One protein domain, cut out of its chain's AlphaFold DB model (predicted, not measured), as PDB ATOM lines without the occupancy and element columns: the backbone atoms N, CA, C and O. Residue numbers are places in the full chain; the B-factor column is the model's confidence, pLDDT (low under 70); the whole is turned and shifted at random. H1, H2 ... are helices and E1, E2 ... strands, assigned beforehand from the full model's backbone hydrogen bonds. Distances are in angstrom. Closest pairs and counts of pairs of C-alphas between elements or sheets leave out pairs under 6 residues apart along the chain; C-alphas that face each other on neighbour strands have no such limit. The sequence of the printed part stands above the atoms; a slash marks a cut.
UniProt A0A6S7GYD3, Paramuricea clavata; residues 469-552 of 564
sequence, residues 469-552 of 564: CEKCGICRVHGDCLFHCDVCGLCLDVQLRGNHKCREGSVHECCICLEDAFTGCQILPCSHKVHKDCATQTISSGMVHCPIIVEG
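Overview. This is residues 469 to 552 of the 564 residues of a protein of Paramuricea clavata (UniProt A0A6S7GYD3). This model has little regular structure: two small hairpins, E2 with E3 and E4 with E5, linked by a long loop, residues 494 to 520, with E1 toward one end and H2 toward the other. The 84 printed residues, 30 in named elements, hold E1 E2 E3 E4 E5 H1 H2 in chain order, of mixed class, both sheets antiparallel. It is compact, radius of gyration of the C-alphas 12.7 A, spans 36 by 24 by 23 A.

Arrangement. E2, residues 482 to 485, and E3, 490 to 493, form an antiparallel hairpin; N 483 and O 492 are 2.8 A apart, within hydrogen-bond range. So do E4, 521 to 523, and E5, 529 to 531, with N 522 and O 530 at 2.8 A. The closest C-alphas of E3 and E4, Leu 492 and Cys 521, are 7.3 A apart. Those of E4 and H1, residues 532 to 540, are Cys 521 and Lys 532, 5.5 A apart. In H1 every O i to N i+4 pair is within range.

Along the chain. E1, residues 474 to 476, pairs with no named strand and begins at C-alpha 474 (115.271, -78.735, 108.326). H1 measures 12.3 A. H2, residues 547 to 550, apart from H1 and too short for an O i to N i+4 pair, ends at C-alpha 550 (97.865, -91.909, 83.175).

Size, cuts and confidence. The farthest C-alphas, Glu 470 and Gly 542, are 38.2 A apart. The printed part has no cut; the link E3 to E4 is long. The pLDDT is under 70 at residues 505 to 508, 518 to 520 and 541 to 552.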
ATOM      1  N   CYS A 469     119.090 -76.530 105.749       90.12
ATOM      2  CA  CYS A 469     118.499 -75.793 104.641       90.12
ATOM      3  C   CYS A 469     117.512 -74.765 105.196       90.12
ATOM      4  O   CYS A 469     116.388 -75.127 105.541       90.12
ATOM      5  N   GLU A 470     117.917 -73.494 105.242       90.44
ATOM      6  CA  GLU A 470     117.105 -72.380 105.761       90.44
ATOM      7  C   GLU A 470     115.711 -72.326 105.116       90.44
ATOM      8  O   GLU A 470     114.707 -72.222 105.813       90.44
ATOM      9  N   LYS A 471     115.634 -72.511 103.789       87.31
ATOM     10  CA  LYS A 471     114.372 -72.482 103.027       87.31
ATOM     11  C   LYS A 471     113.445 -73.675 103.304       87.31
ATOM     12  O   LYS A 471     112.243 -73.553 103.120       87.31
ATOM     13  N   CYS A 472     113.977 -74.817 103.751       84.69
ATOM     14  CA  CYS A 472     113.163 -75.955 104.207       84.69
ATOM     15  C   CYS A 472     112.953 -75.972 105.736       84.69
ATOM     16  O   CYS A 472     112.177 -76.788 106.228       84.69
ATOM     17  N   GLY A 473     113.696 -75.169 106.506       87.62
ATOM     18  CA  GLY A 473     113.700 -75.196 107.972       87.62
ATOM     19  C   GLY A 473     114.173 -76.515 108.607       87.62
ATOM     20  O   GLY A 473     113.934 -76.734 109.800       87.62
ATOM     21  N   ILE A 474     114.820 -77.413 107.850       87.12
ATOM     22  CA  ILE A 474     115.271 -78.735 108.326       87.12
ATOM     23  C   ILE A 474     116.704 -79.079 107.909       87.12
ATOM     24  O   ILE A 474     117.197 -78.654 106.862       87.12
ATOM     25  N   CYS A 475     117.366 -79.886 108.743       89.88
ATOM     26  CA  CYS A 475     118.657 -80.488 108.425       89.88
ATOM     27  C   CYS A 475     118.535 -81.532 107.307       89.88
ATOM     28  O   CYS A 475     117.573 -82.298 107.243       89.88
ATOM     29  N   ARG A 476     119.555 -81.570 106.457       86.06
ATOM     30  CA  ARG A 476     119.745 -82.484 105.331       86.06
ATOM     31  C   ARG A 476     121.146 -83.093 105.409       86.06
ATOM     32  O   ARG A 476     122.004 -82.568 106.109       86.06
ATOM     33  N   VAL A 477     121.358 -84.170 104.663       85.69
ATOM     34  CA  VAL A 477     122.665 -84.801 104.404       85.69
ATOM     35  C   VAL A 477     123.028 -84.626 102.926       85.69
ATOM     36  O   VAL A 477     122.129 -84.413 102.115       85.69
ATOM     37  N   HIS A 478     124.312 -84.740 102.588       84.94
ATOM     38  CA  HIS A 478     124.910 -84.500 101.266       84.94
ATOM     39  C   HIS A 478     124.852 -83.029 100.812       84.94
ATOM     40  O   HIS A 478     124.470 -82.723  99.684       84.94
ATOM     41  N   GLY A 479     125.200 -82.084 101.696       82.75
ATOM     42  CA  GLY A 479     125.204 -80.643 101.383       82.75
ATOM     43  C   GLY A 479     126.207 -80.193 100.318       82.75
ATOM     44  O   GLY A 479     126.054 -79.116  99.752       82.75
ATOM     45  N   ASP A 480     127.195 -81.028 100.015       85.31
ATOM     46  CA  ASP A 480     128.100 -80.923  98.869       85.31
ATOM     47  C   ASP A 480     127.405 -81.208  97.526       85.31
ATOM     48  O   ASP A 480     127.724 -80.581  96.514       85.31
ATOM     49  N   CYS A 481     126.423 -82.113  97.528       84.12
ATOM     50  CA  CYS A 481     125.724 -82.591  96.334       84.12
ATOM     51  C   CYS A 481     124.273 -82.098  96.216       84.12
ATOM     52  O   CYS A 481     123.601 -82.445  95.248       84.12
ATOM     53  N   LEU A 482     123.768 -81.277  97.146       86.81
ATOM     54  CA  LEU A 482     122.392 -80.765  97.126       86.81
ATOM     55  C   LEU A 482     122.306 -79.242  96.939       86.81
ATOM     56  O   LEU A 482     123.106 -78.469  97.460       86.81
ATOM     57  N   PHE A 483     121.254 -78.787  96.259       88.50
ATOM     58  CA  PHE A 483     120.835 -77.384  96.221       88.50
ATOM     59  C   PHE A 483     119.329 -77.261  96.465       88.50
ATOM     60  O   PHE A 483     118.562 -78.142  96.090       88.50
ATOM     61  N   HIS A 484     118.881 -76.159  97.067       88.38
ATOM     62  CA  HIS A 484     117.450 -75.873  97.168       88.38
ATOM     63  C   HIS A 484     116.939 -75.226  95.871       88.38
ATOM     64  O   HIS A 484     117.542 -74.270  95.381       88.38
ATOM     65  N   CYS A 485     115.825 -75.725  95.334       86.94
ATOM     66  CA  CYS A 485     115.091 -75.100  94.237       86.94
ATOM     67  C   CYS A 485     113.822 -74.422  94.766       86.94
ATOM     68  O   CYS A 485     112.859 -75.101  95.122       86.94
ATOM     69  N   ASP A 486     113.819 -73.090  94.754       86.75
ATOM     70  CA  ASP A 486     112.756 -72.243  95.310       86.75
ATOM     71  C   ASP A 486     111.381 -72.514  94.675       86.75
ATOM     72  O   ASP A 486     110.369 -72.520  95.368       86.75
ATOM     73  N   VAL A 487     111.337 -72.809  93.368       84.94
ATOM     74  CA  VAL A 487     110.089 -73.087  92.629       84.94
ATOM     75  C   VAL A 487     109.493 -74.456  92.998       84.94
ATOM     76  O   VAL A 487     108.282 -74.653  92.932       84.94
ATOM     77  N   CYS A 488     110.339 -75.410  93.398       80.56
ATOM     78  CA  CYS A 488     109.933 -76.755  93.820       80.56
ATOM     79  C   CYS A 488     109.783 -76.895  95.348       80.56
ATOM     80  O   CYS A 488     109.267 -77.917  95.809       80.56
ATOM     81  N   GLY A 489     110.294 -75.926  96.119       80.75
ATOM     82  CA  GLY A 489     110.389 -75.943  97.584       80.75
ATOM     83  C   GLY A 489     111.274 -77.062  98.160       80.75
ATOM     84  O   GLY A 489     111.097 -77.459  99.311       80.75
ATOM     85  N   LEU A 490     112.191 -77.632  97.371       82.56
ATOM     86  CA  LEU A 490     112.904 -78.876  97.705       82.56
ATOM     87  C   LEU A 490     114.421 -78.763  97.560       82.56
ATOM     88  O   LEU A 490     114.923 -78.073  96.676       82.56
ATOM     89  N   CYS A 491     115.141 -79.530  98.384       85.12
ATOM     90  CA  CYS A 491     116.553 -79.835  98.162       85.12
ATOM     91  C   CYS A 491     116.684 -80.968  97.137       85.12
ATOM     92  O   CYS A 491     116.166 -82.061  97.361       85.12
ATOM     93  N   LEU A 492     117.388 -80.705  96.041       84.06
ATOM     94  CA  LEU A 492     117.581 -81.595  94.897       84.06
ATOM     95  C   LEU A 492     119.075 -81.770  94.615       84.06
ATOM     96  O   LEU A 492     119.872 -80.908  94.982       84.06
ATOM     97  N   ASP A 493     119.450 -82.852  93.935       84.00
ATOM     98  CA  ASP A 493     120.835 -83.084  93.509       84.00
ATOM     99  C   ASP A 493     121.339 -81.959  92.588       84.00
ATOM    100  O   ASP A 493     120.618 -81.525  91.687       84.00
ATOM    101  N   VAL A 494     122.572 -81.480  92.783       85.62
ATOM    102  CA  VAL A 494     123.196 -80.420  91.969       85.62
ATOM    103  C   VAL A 494     123.189 -80.711  90.464       85.62
ATOM    104  O   VAL A 494     123.104 -79.764  89.682       85.62
ATOM    105  N   GLN A 495     123.176 -81.978  90.041       83.94
ATOM    106  CA  GLN A 495     123.033 -82.384  88.633       83.94
ATOM    107  C   GLN A 495     121.675 -81.982  88.024       83.94
ATOM    108  O   GLN A 495     121.562 -81.767  86.812       83.94
ATOM    109  N   LEU A 496     120.639 -81.827  88.856       80.62
ATOM    110  CA  LEU A 496     119.310 -81.363  88.449       80.62
ATOM    111  C   LEU A 496     119.225 -79.833  88.317       80.62
ATOM    112  O   LEU A 496     118.208 -79.324  87.830       80.62
ATOM    113  N   ARG A 497     120.253 -79.072  88.719       83.06
ATOM    114  CA  ARG A 497     120.255 -77.603  88.632       83.06
ATOM    115  C   ARG A 497     120.152 -77.155  87.170       83.06
ATOM    116  O   ARG A 497     121.035 -77.416  86.368       83.06
ATOM    117  N   GLY A 498     119.050 -76.482  86.831       79.50
ATOM    118  CA  GLY A 498     118.732 -76.043  85.464       79.50
ATOM    119  C   GLY A 498     118.139 -77.121  84.543       79.50
ATOM    120  O   GLY A 498     117.569 -76.768  83.516       79.50
ATOM    121  N   ASN A 499     118.205 -78.403  84.921       78.44
ATOM    122  CA  ASN A 499     117.773 -79.532  84.084       78.44
ATOM    123  C   ASN A 499     116.394 -80.103  84.466       78.44
ATOM    124  O   ASN A 499     115.719 -80.696  83.624       78.44
ATOM    125  N   HIS A 500     115.954 -79.945  85.720       81.62
ATOM    126  CA  HIS A 500     114.633 -80.419  86.148       81.62
ATOM    127  C   HIS A 500     113.507 -79.451  85.753       81.62
ATOM    128  O   HIS A 500     113.662 -78.229  85.772       81.62
ATOM    129  N   LYS A 501     112.329 -80.004  85.444       79.31
ATOM    130  CA  LYS A 501     111.116 -79.218  85.187       79.31
ATOM    131  C   LYS A 501     110.420 -78.888  86.502       79.31
ATOM    132  O   LYS A 501     109.877 -79.777  87.154       79.31
ATOM    133  N   CYS A 502     110.430 -77.613  86.870       81.25
ATOM    134  CA  CYS A 502     109.730 -77.118  88.049       81.25
ATOM    135  C   CYS A 502     108.210 -77.079  87.823       81.25
ATOM    136  O   CYS A 502     107.756 -76.825  86.705       81.25
ATOM    137  N   ARG A 503     107.432 -77.256  88.896       75.38
ATOM    138  CA  ARG A 503     105.991 -76.963  88.931       75.38
ATOM    139  C   ARG A 503     105.643 -76.264  90.237       75.38
ATOM    140  O   ARG A 503     105.790 -76.842  91.314       75.38
ATOM    141  N   GLU A 504     105.169 -75.032  90.108       71.19
ATOM    142  CA  GLU A 504     104.643 -74.226  91.209       71.19
ATOM    143  C   GLU A 504     103.441 -74.927  91.859       71.19
ATOM    144  O   GLU A 504     102.672 -75.617  91.184       71.19
ATOM    145  N   GLY A 505     103.309 -74.801  93.182       60.16
ATOM    146  CA  GLY A 505     102.244 -75.462  93.947       60.16
ATOM    147  C   GLY A 505     102.305 -76.996  93.943       60.16
ATOM    148  O   GLY A 505     101.335 -77.641  94.329       60.16
ATOM    149  N   SER A 506     103.410 -77.608  93.500       63.88
ATOM    150  CA  SER A 506     103.580 -79.058  93.608       63.88
ATOM    151  C   SER A 506     103.706 -79.466  95.078       63.88
ATOM    152  O   SER A 506     104.637 -79.040  95.762       63.88
ATOM    153  N   VAL A 507     102.803 -80.331  95.547       63.06
ATOM    154  CA  VAL A 507     102.830 -80.907  96.903       63.06
ATOM    155  C   VAL A 507     104.175 -81.604  97.155       63.06
ATOM    156  O   VAL A 507     104.864 -81.994  96.207       63.06
ATOM    157  N   HIS A 508     104.615 -81.716  98.408       69.81
ATOM    158  CA  HIS A 508     105.887 -82.368  98.752       69.81
ATOM    159  C   HIS A 508     105.817 -83.902  98.774       69.81
ATOM    160  O   HIS A 508     106.819 -84.538  99.069       69.81
ATOM    161  N   GLU A 509     104.682 -84.483  98.400       74.62
ATOM    162  CA  GLU A 509     104.397 -85.918  98.423       74.62
ATOM    163  C   GLU A 509     104.928 -86.660  97.183       74.62
ATOM    164  O   GLU A 509     105.078 -86.108  96.086       74.62
ATOM    165  N   CYS A 510     105.206 -87.947  97.367       78.19
ATOM    166  CA  CYS A 510     105.578 -88.891  96.325       78.19
ATOM    167  C   CYS A 510     104.341 -89.335  95.542       78.19
ATOM    168  O   CYS A 510     103.410 -89.887  96.114       78.19
ATOM    169  N   CYS A 511     104.348 -89.209  94.215       75.31
ATOM    170  CA  CYS A 511     103.213 -89.577  93.359       75.31
ATOM    171  C   CYS A 511     102.917 -91.090  93.253       75.31
ATOM    172  O   CYS A 511     102.258 -91.503  92.297       75.31
ATOM    173  N   ILE A 512     103.476 -91.914  94.146       76.38
ATOM    174  CA  ILE A 512     103.401 -93.382  94.114       76.38
ATOM    175  C   ILE A 512     102.983 -93.941  95.480       76.38
ATOM    176  O   ILE A 512     102.003 -94.670  95.544       76.38
ATOM    177  N   CYS A 513     103.671 -93.570  96.567       75.88
ATOM    178  CA  CYS A 513     103.289 -93.960  97.934       75.88
ATOM    179  C   CYS A 513     102.550 -92.862  98.721       75.88
ATOM    180  O   CYS A 513     102.126 -93.115  99.840       75.88
ATOM    181  N   LEU A 514     102.421 -91.649  98.167       73.75
ATOM    182  CA  LEU A 514     101.832 -90.457  98.802       73.75
ATOM    183  C   LEU A 514     102.542 -89.962 100.080       73.75
ATOM    184  O   LEU A 514     102.126 -88.971 100.667       73.75
ATOM    185  N   GLU A 515     103.661 -90.573 100.477       74.12
ATOM    186  CA  GLU A 515     104.504 -90.089 101.575       74.12
ATOM    187  C   GLU A 515     105.410 -88.919 101.150       74.12
ATOM    188  O   GLU A 515     105.746 -88.751  99.975       74.12
ATOM    189  N   ASP A 516     105.890 -88.147 102.126       70.69
ATOM    190  CA  ASP A 516     106.787 -87.003 101.946       70.69
ATOM    191  C   ASP A 516     108.055 -87.316 101.117       70.69
ATOM    192  O   ASP A 516     109.038 -87.906 101.586       70.69
ATOM    193  N   ALA A 517     108.103 -86.812  99.884       70.25
ATOM    194  CA  ALA A 517     109.234 -86.868  98.959       70.25
ATOM    195  C   ALA A 517     110.299 -85.800  99.283       70.25
ATOM    196  O   ALA A 517     110.781 -85.077  98.407       70.25
ATOM    197  N   PHE A 518     110.679 -85.670 100.557       64.62
ATOM    198  CA  PHE A 518     111.560 -84.594 101.015       64.62
ATOM    199  C   PHE A 518     113.055 -84.806 100.742       64.62
ATOM    200  O   PHE A 518     113.780 -83.815 100.669       64.62
ATOM    201  N   THR A 519     113.551 -86.044 100.667       59.00
ATOM    202  CA  THR A 519     114.997 -86.336 100.568       59.00
ATOM    203  C   THR A 519     115.245 -87.396  99.503       59.00
ATOM    204  O   THR A 519     114.562 -88.414  99.499       59.00
ATOM    205  N   GLY A 520     116.212 -87.174  98.607       62.53
ATOM    206  CA  GLY A 520     116.546 -88.142  97.553       62.53
ATOM    207  C   GLY A 520     115.410 -88.410  96.558       62.53
ATOM    208  O   GLY A 520     115.381 -89.466  95.928       62.53
ATOM    209  N   CYS A 521     114.456 -87.486  96.427       73.69
ATOM    210  CA  CYS A 521     113.392 -87.592  95.443       73.69
ATOM    211  C   CYS A 521     113.897 -87.254  94.034       73.69
ATOM    212  O   CYS A 521     114.764 -86.400  93.838       73.69
ATOM    213  N   GLN A 522     113.326 -87.926  93.043       73.75
ATOM    214  CA  GLN A 522     113.484 -87.594  91.635       73.75
ATOM    215  C   GLN A 522     112.276 -86.774  91.180       73.75
ATOM    216  O   GLN A 522     111.150 -86.994  91.632       73.75
ATOM    217  N   ILE A 523     112.507 -85.833  90.267       75.69
ATOM    218  CA  ILE A 523     111.441 -85.093  89.588       75.69
ATOM    219  C   ILE A 523     111.297 -85.685  88.192       75.69
ATOM    220  O   ILE A 523     112.197 -85.573  87.358       75.69
ATOM    221  N   LEU A 524     110.159 -86.326  87.947       73.38
ATOM    222  CA  LEU A 524     109.847 -86.952  86.668       73.38
ATOM    223  C   LEU A 524     109.650 -85.889  85.562       73.38
ATOM    224  O   LEU A 524     109.343 -84.731  85.858       73.38
ATOM    225  N   PRO A 525     109.718 -86.252  84.262       70.50
ATOM    226  CA  PRO A 525     109.483 -85.316  83.150       70.50
ATOM    227  C   PRO A 525     108.101 -84.637  83.150       70.50
ATOM    228  O   PRO A 525     107.906 -83.636  82.454       70.50
ATOM    229  N   CYS A 526     107.157 -85.184  83.920       70.38
ATOM    230  CA  CYS A 526     105.827 -84.656  84.214       70.38
ATOM    231  C   CYS A 526     105.778 -83.658  85.387       70.38
ATOM    232  O   CYS A 526     104.688 -83.227  85.754       70.38
ATOM    233  N   SER A 527     106.922 -83.301  85.983       72.81
ATOM    234  CA  SER A 527     107.091 -82.470  87.193       72.81
ATOM    235  C   SER A 527     106.547 -83.046  88.513       72.81
ATOM    236  O   SER A 527     106.573 -82.360  89.533       72.81
ATOM    237  N   HIS A 528     106.096 -84.305  88.533       78.44
ATOM    238  CA  HIS A 528     105.748 -84.992  89.780       78.44
ATOM    239  C   HIS A 528     106.994 -85.537  90.487       78.44
ATOM    240  O   HIS A 528     107.964 -85.949  89.842       78.44
ATOM    241  N   LYS A 529     106.957 -85.508  91.821       79.25
ATOM    242  CA  LYS A 529     108.033 -85.948  92.714       79.25
ATOM    243  C   LYS A 529     107.815 -87.412  93.081       79.25
ATOM    244  O   LYS A 529     106.677 -87.844  93.248       79.25
ATOM    245  N   VAL A 530     108.895 -88.164  93.219       80.69
ATOM    246  CA  VAL A 530     108.867 -89.589  93.576       80.69
ATOM    247  C   VAL A 530     110.129 -89.933  94.369       80.69
ATOM    248  O   VAL A 530     111.194 -89.397  94.061       80.69
ATOM    249  N   HIS A 531     110.070 -90.791  95.392       82.56
ATOM    250  CA  HIS A 531     111.298 -91.277  96.045       82.56
ATOM    251  C   HIS A 531     112.153 -92.076  95.055       82.56
ATOM    252  O   HIS A 531     111.618 -92.740  94.170       82.56
ATOM    253  N   LYS A 532     113.484 -92.060  95.209       77.25
ATOM    254  CA  LYS A 532     114.388 -92.867  94.370       77.25
ATOM    255  C   LYS A 532     113.998 -94.351  94.347       77.25
ATOM    256  O   LYS A 532     114.033 -94.969  93.283       77.25
ATOM    257  N   ASP A 533     113.595 -94.892  95.492       79.50
ATOM    258  CA  ASP A 533     113.240 -96.304  95.626       79.50
ATOM    259  C   ASP A 533     111.897 -96.600  94.949       79.50
ATOM    260  O   ASP A 533     111.838 -97.499  94.116       79.50
ATOM    261  N   CYS A 534     110.871 -95.764  95.161       77.75
ATOM    262  CA  CYS A 534     109.605 -95.850  94.425       77.75
ATOM    263  C   CYS A 534     109.820 -95.757  92.905       77.75
ATOM    264  O   CYS A 534     109.286 -96.573  92.165       77.75
ATOM    265  N   ALA A 535     110.646 -94.821  92.423       77.50
ATOM    266  CA  ALA A 535     110.950 -94.699  90.995       77.50
ATOM    267  C   ALA A 535     111.620 -95.967  90.441       77.50
ATOM    268  O   ALA A 535     111.240 -96.459  89.379       77.50
ATOM    269  N   THR A 536     112.585 -96.521  91.181       80.00
ATOM    270  CA  THR A 536     113.287 -97.759  90.810       80.00
ATOM    271  C   THR A 536     112.325 -98.949  90.784       80.00
ATOM    272  O   THR A 536     112.325 -99.719  89.825       80.00
ATOM    273  N   GLN A 537     111.456 -99.059  91.792       78.75
ATOM    274  CA  GLN A 537     110.447-100.106  91.906       78.75
ATOM    275  C   GLN A 537     109.440-100.036  90.753       78.75
ATOM    276  O   GLN A 537     109.248-101.026  90.054       78.75
ATOM    277  N   THR A 538     108.872 -98.863  90.471       72.94
ATOM    278  CA  THR A 538     107.892 -98.665  89.392       72.94
ATOM    279  C   THR A 538     108.482 -98.960  88.006       72.94
ATOM    280  O   THR A 538     107.830 -99.636  87.210       72.94
ATOM    281  N   ILE A 539     109.745 -98.583  87.754       74.56
ATOM    282  CA  ILE A 539     110.481 -98.985  86.542       74.56
ATOM    283  C   ILE A 539     110.661-100.512  86.490       74.56
ATOM    284  O   ILE A 539     110.422-101.113  85.443       74.56
ATOM    285  N   SER A 540     111.039-101.154  87.603       73.50
ATOM    286  CA  SER A 540     111.205-102.617  87.662       73.50
ATOM    287  C   SER A 540     109.892-103.390  87.467       73.50
ATOM    288  O   SER A 540     109.902-104.479  86.903       73.50
ATOM    289  N   SER A 541     108.755-102.798  87.849       67.06
ATOM    290  CA  SER A 541     107.402-103.316  87.601       67.06
ATOM    291  C   SER A 541     106.863-102.993  86.195       67.06
ATOM    292  O   SER A 541     105.677-103.184  85.939       67.06
ATOM    293  N   GLY A 542     107.693-102.473  85.282       65.00
ATOM    294  CA  GLY A 542     107.319-102.180  83.891       65.00
ATOM    295  C   GLY A 542     106.533-100.879  83.677       65.00
ATOM    296  O   GLY A 542     106.251-100.511  82.535       65.00
ATOM    297  N   MET A 543     106.212-100.133  84.737       60.72
ATOM    298  CA  MET A 543     105.545 -98.836  84.633       60.72
ATOM    299  C   MET A 543     106.573 -97.726  84.367       60.72
ATOM    300  O   MET A 543     107.232 -97.209  85.263       60.72
ATOM    301  N   VAL A 544     106.692 -97.311  83.106       64.31
ATOM    302  CA  VAL A 544     107.620 -96.241  82.672       64.31
ATOM    303  C   VAL A 544     106.999 -94.834  82.678       64.31
ATOM    304  O   VAL A 544     107.607 -93.865  82.212       64.31
ATOM    305  N   HIS A 545     105.768 -94.695  83.177       62.38
ATOM    306  CA  HIS A 545     105.000 -93.449  83.165       62.38
ATOM    307  C   HIS A 545     104.462 -93.108  84.556       62.38
ATOM    308  O   HIS A 545     104.162 -93.981  85.362       62.38
ATOM    309  N   CYS A 546     104.349 -91.810  84.842       65.25
ATOM    310  CA  CYS A 546     103.846 -91.319  86.122       65.25
ATOM    311  C   CYS A 546     102.348 -91.647  86.278       65.25
ATOM    312  O   CYS A 546     101.585 -91.216  85.407       65.25
ATOM    313  N   PRO A 547     101.907 -92.290  87.380       63.38
ATOM    314  CA  PRO A 547     100.501 -92.658  87.590       63.38
ATOM    315  C   PRO A 547      99.529 -91.481  87.412       63.38
ATOM    316  O   PRO A 547      98.546 -91.590  86.686       63.38
ATOM    317  N   ILE A 548      99.887 -90.304  87.944       65.44
ATOM    318  CA  ILE A 548      99.080 -89.073  87.859       65.44
ATOM    319  C   ILE A 548      98.874 -88.589  86.406       65.44
ATOM    320  O   ILE A 548      97.878 -87.935  86.112       65.44
ATOM    321  N   ILE A 549      99.787 -88.894  85.471       55.66
ATOM    322  CA  ILE A 549      99.586 -88.570  84.043       55.66
ATOM    323  C   ILE A 549      98.713 -89.611  83.331       55.66
ATOM    324  O   ILE A 549      98.047 -89.268  82.357       55.66
ATOM    325  N   VAL A 550      98.690 -90.862  83.795       45.31
ATOM    326  CA  VAL A 550      97.865 -91.909  83.175       45.31
ATOM    327  C   VAL A 550      96.385 -91.729  83.547       45.31
ATOM    328  O   VAL A 550      95.530 -91.884  82.679       45.31
ATOM    329  N   GLU A 551      96.075 -91.295  84.776       43.06
ATOM    330  CA  GLU A 551      94.700 -90.944  85.191       43.06
ATOM    331  C   GLU A 551      94.219 -89.556  84.693       43.06
ATOM    332  O   GLU A 551      93.034 -89.243  84.806       43.06
ATOM    333  N   GLY A 552      95.090 -88.706  84.128       34.25
ATOM    334  CA  GLY A 552      94.761 -87.305  83.828       34.25
ATOM    335  C   GLY A 552      95.287 -86.789  82.489       34.25
ATOM    336  O   GLY A 552      96.483 -86.539  82.328       34.25
TER     337      GLY A 552